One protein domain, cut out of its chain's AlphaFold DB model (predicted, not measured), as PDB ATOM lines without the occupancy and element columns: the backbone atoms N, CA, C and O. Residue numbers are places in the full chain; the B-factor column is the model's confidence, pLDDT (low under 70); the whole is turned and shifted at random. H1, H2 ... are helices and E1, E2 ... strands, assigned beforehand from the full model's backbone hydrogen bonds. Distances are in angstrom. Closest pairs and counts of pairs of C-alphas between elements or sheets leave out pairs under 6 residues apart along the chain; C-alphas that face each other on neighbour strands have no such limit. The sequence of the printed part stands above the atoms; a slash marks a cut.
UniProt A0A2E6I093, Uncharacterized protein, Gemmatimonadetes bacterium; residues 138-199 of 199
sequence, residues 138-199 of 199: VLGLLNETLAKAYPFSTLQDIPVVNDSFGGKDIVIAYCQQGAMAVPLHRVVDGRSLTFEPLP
ATOM      1  N   VAL A 138     217.469 220.508 264.099       95.06
ATOM      2  CA  VAL A 138     216.499 219.537 264.601       95.06
ATOM      3  C   VAL A 138     215.103 219.858 264.087       95.06
ATOM      4  O   VAL A 138     214.725 221.023 263.958       95.06
ATOM      5  N   LEU A 139     214.301 218.819 263.867       95.75
ATOM      6  CA  LEU A 139     212.850 218.964 263.892       95.75
ATOM      7  C   LEU A 139     212.399 218.918 265.350       95.75
ATOM      8  O   LEU A 139     212.555 217.892 266.010       95.75
ATOM      9  N   GLY A 140     211.843 220.017 265.850       93.56
ATOM     10  CA  GLY A 140     211.246 220.076 267.182       93.56
ATOM     11  C   GLY A 140     209.743 219.810 267.144       93.56
ATOM     12  O   GLY A 140     209.025 220.425 266.359       93.56
ATOM     13  N   LEU A 141     209.265 218.938 268.026       93.62
ATOM     14  CA  LEU A 141     207.857 218.797 268.381       93.62
ATOM     15  C   LEU A 141     207.641 219.319 269.795       93.62
ATOM     16  O   LEU A 141     208.382 218.975 270.714       93.62
ATOM     17  N   LEU A 142     206.602 220.128 269.953       90.81
ATOM     18  CA  LEU A 142     206.247 220.810 271.189       90.81
ATOM     19  C   LEU A 142     204.735 220.706 271.390       90.81
ATOM     20  O   LEU A 142     203.958 220.899 270.455       90.81
ATOM     21  N   ASN A 143     204.319 220.441 272.620       87.62
ATOM     22  CA  ASN A 143     202.996 220.783 273.121       87.62
ATOM     23  C   ASN A 143     203.140 221.352 274.546       87.62
ATOM     24  O   ASN A 143     204.253 221.543 275.026       87.62
ATOM     25  N   GLU A 144     202.028 221.619 275.226       83.25
ATOM     26  CA  GLU A 144     202.029 222.247 276.556       83.25
ATOM     27  C   GLU A 144     202.874 221.506 277.615       83.25
ATOM     28  O   GLU A 144     203.326 222.125 278.575       83.25
ATOM     29  N   THR A 145     203.091 220.192 277.473       89.38
ATOM     30  CA  THR A 145     203.764 219.363 278.491       89.38
ATOM     31  C   THR A 145     204.947 218.552 277.971       89.38
ATOM     32  O   THR A 145     205.752 218.074 278.769       89.38
ATOM     33  N   LEU A 146     205.070 218.377 276.655       94.62
ATOM     34  CA  LEU A 146     206.069 217.524 276.025       94.62
ATOM     35  C   LEU A 146     206.867 218.299 274.985       94.62
ATOM     36  O   LEU A 146     206.321 219.066 274.193       94.62
ATOM     37  N   ALA A 147     208.160 217.998 274.935       93.88
ATOM     38  CA  ALA A 147     209.046 218.388 273.854       93.88
ATOM     39  C   ALA A 147     209.838 217.162 273.385       93.88
ATOM     40  O   ALA A 147     210.282 216.352 274.202       93.88
ATOM     41  N   LYS A 148     210.008 217.012 272.072       96.00
ATOM     42  CA  LYS A 148     210.839 215.972 271.454       96.00
ATOM     43  C   LYS A 148     211.573 216.584 270.263       96.00
ATOM     44  O   LYS A 148     210.986 217.369 269.528       96.00
ATOM     45  N   ALA A 149     212.843 216.247 270.084       95.56
ATOM     46  CA  ALA A 149     213.657 216.742 268.980       95.56
ATOM     47  C   ALA A 149     214.212 215.571 268.168       95.56
ATOM     48  O   ALA A 149     214.625 214.566 268.745       95.56
ATOM     49  N   TYR A 150     214.236 215.725 266.846       97.25
ATOM     50  CA  TYR A 150     214.806 214.763 265.907       97.25
ATOM     51  C   TYR A 150     215.990 215.423 265.183       97.25
ATOM     52  O   TYR A 150     215.759 216.292 264.334       97.25
ATOM     53  N   PRO A 151     217.238 215.066 265.535       96.94
ATOM     54  CA  PRO A 151     218.437 215.601 264.893       96.94
ATOM     55  C   PRO A 151     218.488 215.263 263.407       96.94
ATOM     56  O   PRO A 151     218.234 214.125 263.014       96.94
ATOM     57  N   PHE A 152     218.827 216.243 262.573       96.38
ATOM     58  CA  PHE A 152     218.921 216.050 261.127       96.38
ATOM     59  C   PHE A 152     220.054 215.093 260.762       96.38
ATOM     60  O   PHE A 152     219.895 214.321 259.823       96.38
ATOM     61  N   SER A 153     221.158 215.107 261.509       95.56
ATOM     62  CA  SER A 153     222.243 214.127 261.378       95.56
ATOM     63  C   SER A 153     221.737 212.691 261.542       95.56
ATOM     64  O   SER A 153     222.039 211.841 260.719       95.56
ATOM     65  N   THR A 154     220.886 212.431 262.537       96.62
ATOM     66  CA  THR A 154     220.261 211.113 262.727       96.62
ATOM     67  C   THR A 154     219.235 210.797 261.638       96.62
ATOM     68  O   THR A 154     219.196 209.682 261.128       96.62
ATOM     69  N   LEU A 155     218.407 211.770 261.244       97.06
ATOM     70  CA  LEU A 155     217.396 211.577 260.197       97.06
ATOM     71  C   LEU A 155     217.997 211.331 258.803       97.06
ATOM     72  O   LEU A 155     217.311 210.788 257.943       97.06
ATOM     73  N   GLN A 156     219.256 211.706 258.562       95.06
ATOM     74  CA  GLN A 156     219.963 211.334 257.331       95.06
ATOM     75  C   GLN A 156     220.186 209.821 257.232       95.06
ATOM     76  O   GLN A 156     220.066 209.273 256.139       95.06
ATOM     77  N   ASP A 157     220.441 209.151 258.358       94.94
ATOM     78  CA  ASP A 157     220.654 207.701 258.408       94.94
ATOM     79  C   ASP A 157     219.328 206.922 258.489       94.94
ATOM     80  O   ASP A 157     219.207 205.824 257.945       94.94
ATOM     81  N   ILE A 158     218.320 207.494 259.159       95.69
ATOM     82  CA  ILE A 158     216.977 206.913 259.323       95.69
ATOM     83  C   ILE A 158     215.886 207.899 258.866       95.69
ATOM     84  O   ILE A 158     215.234 208.546 259.689       95.69
ATOM     85  N   PRO A 159     215.641 208.019 257.546       95.38
ATOM     86  CA  PRO A 159     214.807 209.084 256.986       95.38
ATOM     87  C   PRO A 159     213.305 208.929 257.244       95.38
ATOM     88  O   PRO A 159     212.543 209.862 256.989       95.38
ATOM     89  N   VAL A 160     212.864 207.772 257.745       97.62
ATOM     90  CA  VAL A 160     211.476 207.518 258.141       97.62
ATOM     91  C   VAL A 160     211.458 206.988 259.570       97.62
ATOM     92  O   VAL A 160     211.994 205.916 259.843       97.62
ATOM     93  N   VAL A 161     210.823 207.725 260.483       97.88
ATOM     94  CA  VAL A 161     210.720 207.350 261.902       97.88
ATOM     95  C   VAL A 161     209.254 207.241 262.295       97.88
ATOM     96  O   VAL A 161     208.559 208.251 262.398       97.88
ATOM     97  N   ASN A 162     208.777 206.020 262.533       98.00
ATOM     98  CA  ASN A 162     207.459 205.781 263.122       98.00
ATOM     99  C   ASN A 162     207.552 205.967 264.639       98.00
ATOM    100  O   ASN A 162     208.326 205.277 265.300       98.00
ATOM    101  N   ASP A 163     206.771 206.889 265.191       97.56
ATOM    102  CA  ASP A 163     206.847 207.279 266.597       97.56
ATOM    103  C   ASP A 163     205.452 207.644 267.142       97.56
ATOM    104  O   ASP A 163     204.419 207.545 266.466       97.56
ATOM    105  N   SER A 164     205.421 208.073 268.399       96.88
ATOM    106  CA  SER A 164     204.282 208.685 269.056       96.88
ATOM    107  C   SER A 164     204.694 209.983 269.759       96.88
ATOM    108  O   SER A 164     205.796 210.122 270.305       96.88
ATOM    109  N   PHE A 165     203.792 210.961 269.760       96.75
ATOM    110  CA  PHE A 165     203.979 212.222 270.473       96.75
ATOM    111  C   PHE A 165     202.652 212.689 271.071       96.75
ATOM    112  O   PHE A 165     201.677 212.899 270.353       96.75
ATOM    113  N   GLY A 166     202.588 212.818 272.400       94.62
ATOM    114  CA  GLY A 166     201.357 213.215 273.098       94.62
ATOM    115  C   GLY A 166     200.167 212.284 272.831       94.62
ATOM    116  O   GLY A 166     199.057 212.765 272.621       94.62
ATOM    117  N   GLY A 167     200.405 210.968 272.759       93.81
ATOM    118  CA  GLY A 167     199.373 209.961 272.473       93.81
ATOM    119  C   GLY A 167     198.910 209.905 271.014       93.81
ATOM    120  O   GLY A 167     198.010 209.135 270.691       93.81
ATOM    121  N   LYS A 168     199.508 210.707 270.124       95.38
ATOM    122  CA  LYS A 168     199.232 210.686 268.687       95.38
ATOM    123  C   LYS A 168     200.288 209.861 267.975       95.38
ATOM    124  O   LYS A 168     201.482 210.095 268.159       95.38
ATOM    125  N   ASP A 169     199.831 208.955 267.126       97.69
ATOM    126  CA  ASP A 169     200.688 208.211 266.216       97.69
ATOM    127  C   ASP A 169     201.179 209.126 265.093       97.69
ATOM    128  O   ASP A 169     200.381 209.699 264.339       97.69
ATOM    129  N   ILE A 170     202.503 209.239 264.975       97.62
ATOM    130  CA  ILE A 170     203.165 210.103 264.000       97.62
ATOM    131  C   ILE A 170     204.245 209.360 263.217       97.62
ATOM    132  O   ILE A 170     204.855 208.415 263.710       97.62
ATOM    133  N   VAL A 171     204.505 209.823 262.004       97.94
ATOM    134  CA  VAL A 171     205.692 209.473 261.229       97.94
ATOM    135  C   VAL A 171     206.482 210.745 260.942       97.94
ATOM    136  O   VAL A 171     205.909 211.762 260.549       97.94
ATOM    137  N   ILE A 172     207.793 210.697 261.156       97.62
ATOM    138  CA  ILE A 172     208.715 211.729 260.689       97.62
ATOM    139  C   ILE A 172     209.259 211.288 259.338       97.62
ATOM    140  O   ILE A 172     209.825 210.202 259.243       97.62
ATOM    141  N   ALA A 173     209.098 212.128 258.319       96.12
ATOM    142  CA  ALA A 173     209.690 211.931 257.003       96.12
ATOM    143  C   ALA A 173     210.763 212.995 256.755       96.12
ATOM    144  O   ALA A 173     210.495 214.196 256.864       96.12
ATOM    145  N   TYR A 174     211.973 212.558 256.417       96.00
ATOM    146  CA  TYR A 174     213.108 213.419 256.116       96.00
ATOM    147  C   TYR A 174     213.479 213.355 254.634       96.00
ATOM    148  O   TYR A 174     213.631 212.284 254.051       96.00
ATOM    149  N   CYS A 175     213.652 214.525 254.025       92.56
ATOM    150  CA  CYS A 175     214.134 214.691 252.663       92.56
ATOM    151  C   CYS A 175     215.495 215.390 252.693       92.56
ATOM    152  O   CYS A 175     215.583 216.600 252.930       92.56
ATOM    153  N   GLN A 176     216.556 214.640 252.392       91.94
ATOM    154  CA  GLN A 176     217.922 215.161 252.371       91.94
ATOM    155  C   GLN A 176     218.110 216.236 251.292       91.94
ATOM    156  O   GLN A 176     218.691 217.286 251.562       91.94
ATOM    157  N   GLN A 177     217.559 216.034 250.088       90.94
ATOM    158  CA  GLN A 177     217.647 217.012 248.993       90.94
ATOM    159  C   GLN A 177     216.910 218.312 249.331       90.94
ATOM    160  O   GLN A 177     217.302 219.380 248.866       90.94
ATOM    161  N   GLY A 178     215.850 218.230 250.136       91.56
ATOM    162  CA  GLY A 178     215.102 219.374 250.644       91.56
ATOM    163  C   GLY A 178     215.692 219.995 251.903       91.56
ATOM    164  O   GLY A 178     215.267 221.093 252.252       91.56
ATOM    165  N   ALA A 179     216.642 219.330 252.571       91.88
ATOM    166  CA  ALA A 179     217.037 219.627 253.950       91.88
ATOM    167  C   ALA A 179     215.804 219.861 254.846       91.88
ATOM    168  O   ALA A 179     215.709 220.866 255.548       91.88
ATOM    169  N   MET A 180     214.822 218.964 254.739       92.75
ATOM    170  CA  MET A 180     213.478 219.144 255.284       92.75
ATOM    171  C   MET A 180     213.069 217.916 256.087       92.75
ATOM    172  O   MET A 180     213.228 216.794 255.621       92.75
ATOM    173  N   ALA A 181     212.491 218.139 257.263       95.31
ATOM    174  CA  ALA A 181     211.870 217.112 258.087       95.31
ATOM    175  C   ALA A 181     210.412 217.500 258.341       95.31
ATOM    176  O   ALA A 181     210.136 218.651 258.682       95.31
ATOM    177  N   VAL A 182     209.488 216.554 258.183       94.19
ATOM    178  CA  VAL A 182     208.052 216.801 258.341       94.19
ATOM    179  C   VAL A 182     207.444 215.751 259.268       94.19
ATOM    180  O   VAL A 182     207.586 214.558 258.997       94.19
ATOM    181  N   PRO A 183     206.740 216.166 260.334       95.62
ATOM    182  CA  PRO A 183     205.905 215.275 261.120       95.62
ATOM    183  C   PRO A 183     204.518 215.148 260.481       95.62
ATOM    184  O   PRO A 183     203.855 216.144 260.188       95.62
ATOM    185  N   LEU A 184     204.052 213.918 260.303       95.12
ATOM    186  CA  LEU A 184     202.725 213.608 259.780       95.12
ATOM    187  C   LEU A 184     202.000 212.669 260.736       95.12
ATOM    188  O   LEU A 184     202.618 211.843 261.403       95.12
ATOM    189  N   HIS A 185     200.675 212.758 260.780       96.19
ATOM    190  CA  HIS A 185     199.874 211.719 261.414       96.19
ATOM    191  C   HIS A 185     199.983 210.423 260.610       96.19
ATOM    192  O   HIS A 185     199.777 210.437 259.399       96.19
ATOM    193  N   ARG A 186     200.247 209.299 261.285       96.38
ATOM    194  CA  ARG A 186     200.268 207.968 260.646       96.38
ATOM    195  C   ARG A 186     198.959 207.193 260.822       96.38
ATOM    196  O   ARG A 186     198.935 205.981 260.653       96.38
ATOM    197  N   VAL A 187     197.873 207.889 261.170       96.50
ATOM    198  CA  VAL A 187     196.519 207.323 261.224       96.50
ATOM    199  C   VAL A 187     195.791 207.661 259.930       96.50
ATOM    200  O   VAL A 187     195.507 208.828 259.670       96.50
ATOM    201  N   VAL A 188     195.472 206.639 259.141       93.12
ATOM    202  CA  VAL A 188     194.745 206.756 257.870       93.12
ATOM    203  C   VAL A 188     193.500 205.884 257.967       93.12
ATOM    204  O   VAL A 188     193.590 204.722 258.361       93.12
ATOM    205  N   ASP A 189     192.329 206.460 257.689       94.12
ATOM    206  CA  ASP A 189     191.027 205.780 257.789       94.12
ATOM    207  C   ASP A 189     190.815 205.042 259.128       94.12
ATOM    208  O   ASP A 189     190.315 203.918 259.193       94.12
ATOM    209  N   GLY A 190     191.249 205.672 260.225       93.75
ATOM    210  CA  GLY A 190     191.133 205.136 261.585       93.75
ATOM    211  C   GLY A 190     192.143 204.038 261.942       93.75
ATOM    212  O   GLY A 190     192.064 203.484 263.036       93.75
ATOM    213  N   ARG A 191     193.100 203.721 261.063       95.00
ATOM    214  CA  ARG A 191     194.137 202.708 261.300       95.00
ATOM    215  C   ARG A 191     195.507 203.348 261.422       95.00
ATOM    216  O   ARG A 191     195.899 204.152 260.584       95.00
ATOM    217  N   SER A 192     196.240 202.950 262.455       96.44
ATOM    218  CA  SER A 192     197.646 203.310 262.617       96.44
ATOM    219  C   SER A 192     198.494 202.489 261.646       96.44
ATOM    220  O   SER A 192     198.458 201.259 261.685       96.44
ATOM    221  N   LEU A 193     199.215 203.163 260.755       97.00
ATOM    222  CA  LEU A 193     200.073 202.550 259.745       97.00
ATOM    223  C   LEU A 193     201.545 202.622 260.156       97.00
ATOM    224  O   LEU A 193     201.938 203.488 260.942       97.00
ATOM    225  N   THR A 194     202.359 201.737 259.587       96.94
ATOM    226  CA  THR A 194     203.825 201.798 259.646       96.94
ATOM    227  C   THR A 194     204.340 202.184 258.267       96.94
ATOM    228  O   THR A 194     203.916 201.608 257.267       96.94
ATOM    229  N   PHE A 195     205.233 203.164 258.221       96.19
ATOM    230  CA  PHE A 195     205.852 203.659 256.997       96.19
ATOM    231  C   PHE A 195     207.308 203.210 256.915       96.19
ATOM    232  O   PHE A 195     208.018 203.221 257.918       96.19
ATOM    233  N   GLU A 196     207.764 202.871 255.717       94.31
ATOM    234  CA  GLU A 196     209.150 202.501 255.433       94.31
ATOM    235  C   GLU A 196     209.659 203.342 254.253       94.31
ATOM    236  O   GLU A 196     208.850 203.770 253.419       94.31
ATOM    237  N   PRO A 197     210.969 203.640 254.182       88.44
ATOM    238  CA  PRO A 197     211.537 204.297 253.012       88.44
ATOM    239  C   PRO A 197     211.347 203.420 251.766       88.44
ATOM    240  O   PRO A 197     211.320 202.193 251.854       88.44
ATOM    241  N   LEU A 198     211.212 204.056 250.599       81.19
ATOM    242  CA  LEU A 198     211.180 203.320 249.335       81.19
ATOM    243  C   LEU A 198     212.530 202.602 249.110       81.19
ATOM    244  O   LEU A 198     213.557 203.171 249.489       81.19
ATOM    245  N   PRO A 199     212.524 201.391 248.517       70.19
ATOM    246  CA  PRO A 199     213.742 200.648 248.186       70.19
ATOM    247  C   PRO A 199     214.689 201.390 247.240       70.19
ATOM    248  O   PRO A 199     214.194 202.163 246.384       70.19
TER     249      PRO A 199
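AT A GLANCE: This is residues 138 to 199 of the 199 residues of an uncharacterized protein of Gemmatimonadetes bacterium (UniProt A0A2E6I093). This is a small, uneven sandwich: the hairpin E1 and E2 lies face to face with a strongly twisted sheet of three strands, E3, E4 and E5, and the short helix H1 joins the two at one end. Residues 186 to 199, a tail with no named element, turn at the opposite end and fold back past the sheet's other face. The printed part has 62 residues, in the order E1 E2 H1 E3 E4 E5; both sheets are antiparallel, and the class is mostly strand. It is compact, with a radius of gyration of the C-alphas of 11.9 A, and flat, spanning 30 by 29 by 15 A.

IN THESE COORDINATES: E1, residues 138 to 142, begins at C-alpha 138 (216.499, 219.537, 264.601) and is 12.3 A long. E2 is residues 147 to 151, 13.3 A, and H1 residues 152 to 157, 8.9 A. E3 is residues 160 to 165, 15.2 A; E4, residues 168 to 175, 22.2 A. E5, residues 180 to 185, 16.7 A, ends at C-alpha 185 (199.874, 211.719, 261.414).

HOW THE PARTS SIT: E1 and E2 form a hairpin, with N 141 and O 148 2.8 A apart. E3, E4 and E5 form a meander, each strand the antiparallel neighbour of the one before; N 163 and O 170 are 2.9 A apart, N 171 and O 184 2.8 A. The sheets' facing parts are 10.1 A apart, centre to centre; the closest C-alphas of E1 and E5 are Leu 139 and Ala 181, 6.2 A. H1 is on the larger sheet, over E4, at a height of 8.6 A, and runs across the strands, at 80 degrees to E4 on the local plane. In H1, 1 of 2 O i to N i+4 pairs is within hydrogen-bond range.

THE WHOLE: The farthest C-alphas, Glu 144 and Pro 199, are 37.5 A apart. The printed part has no cut, its links between named elements are tight, and no printed residue is under 70 in pLDDT.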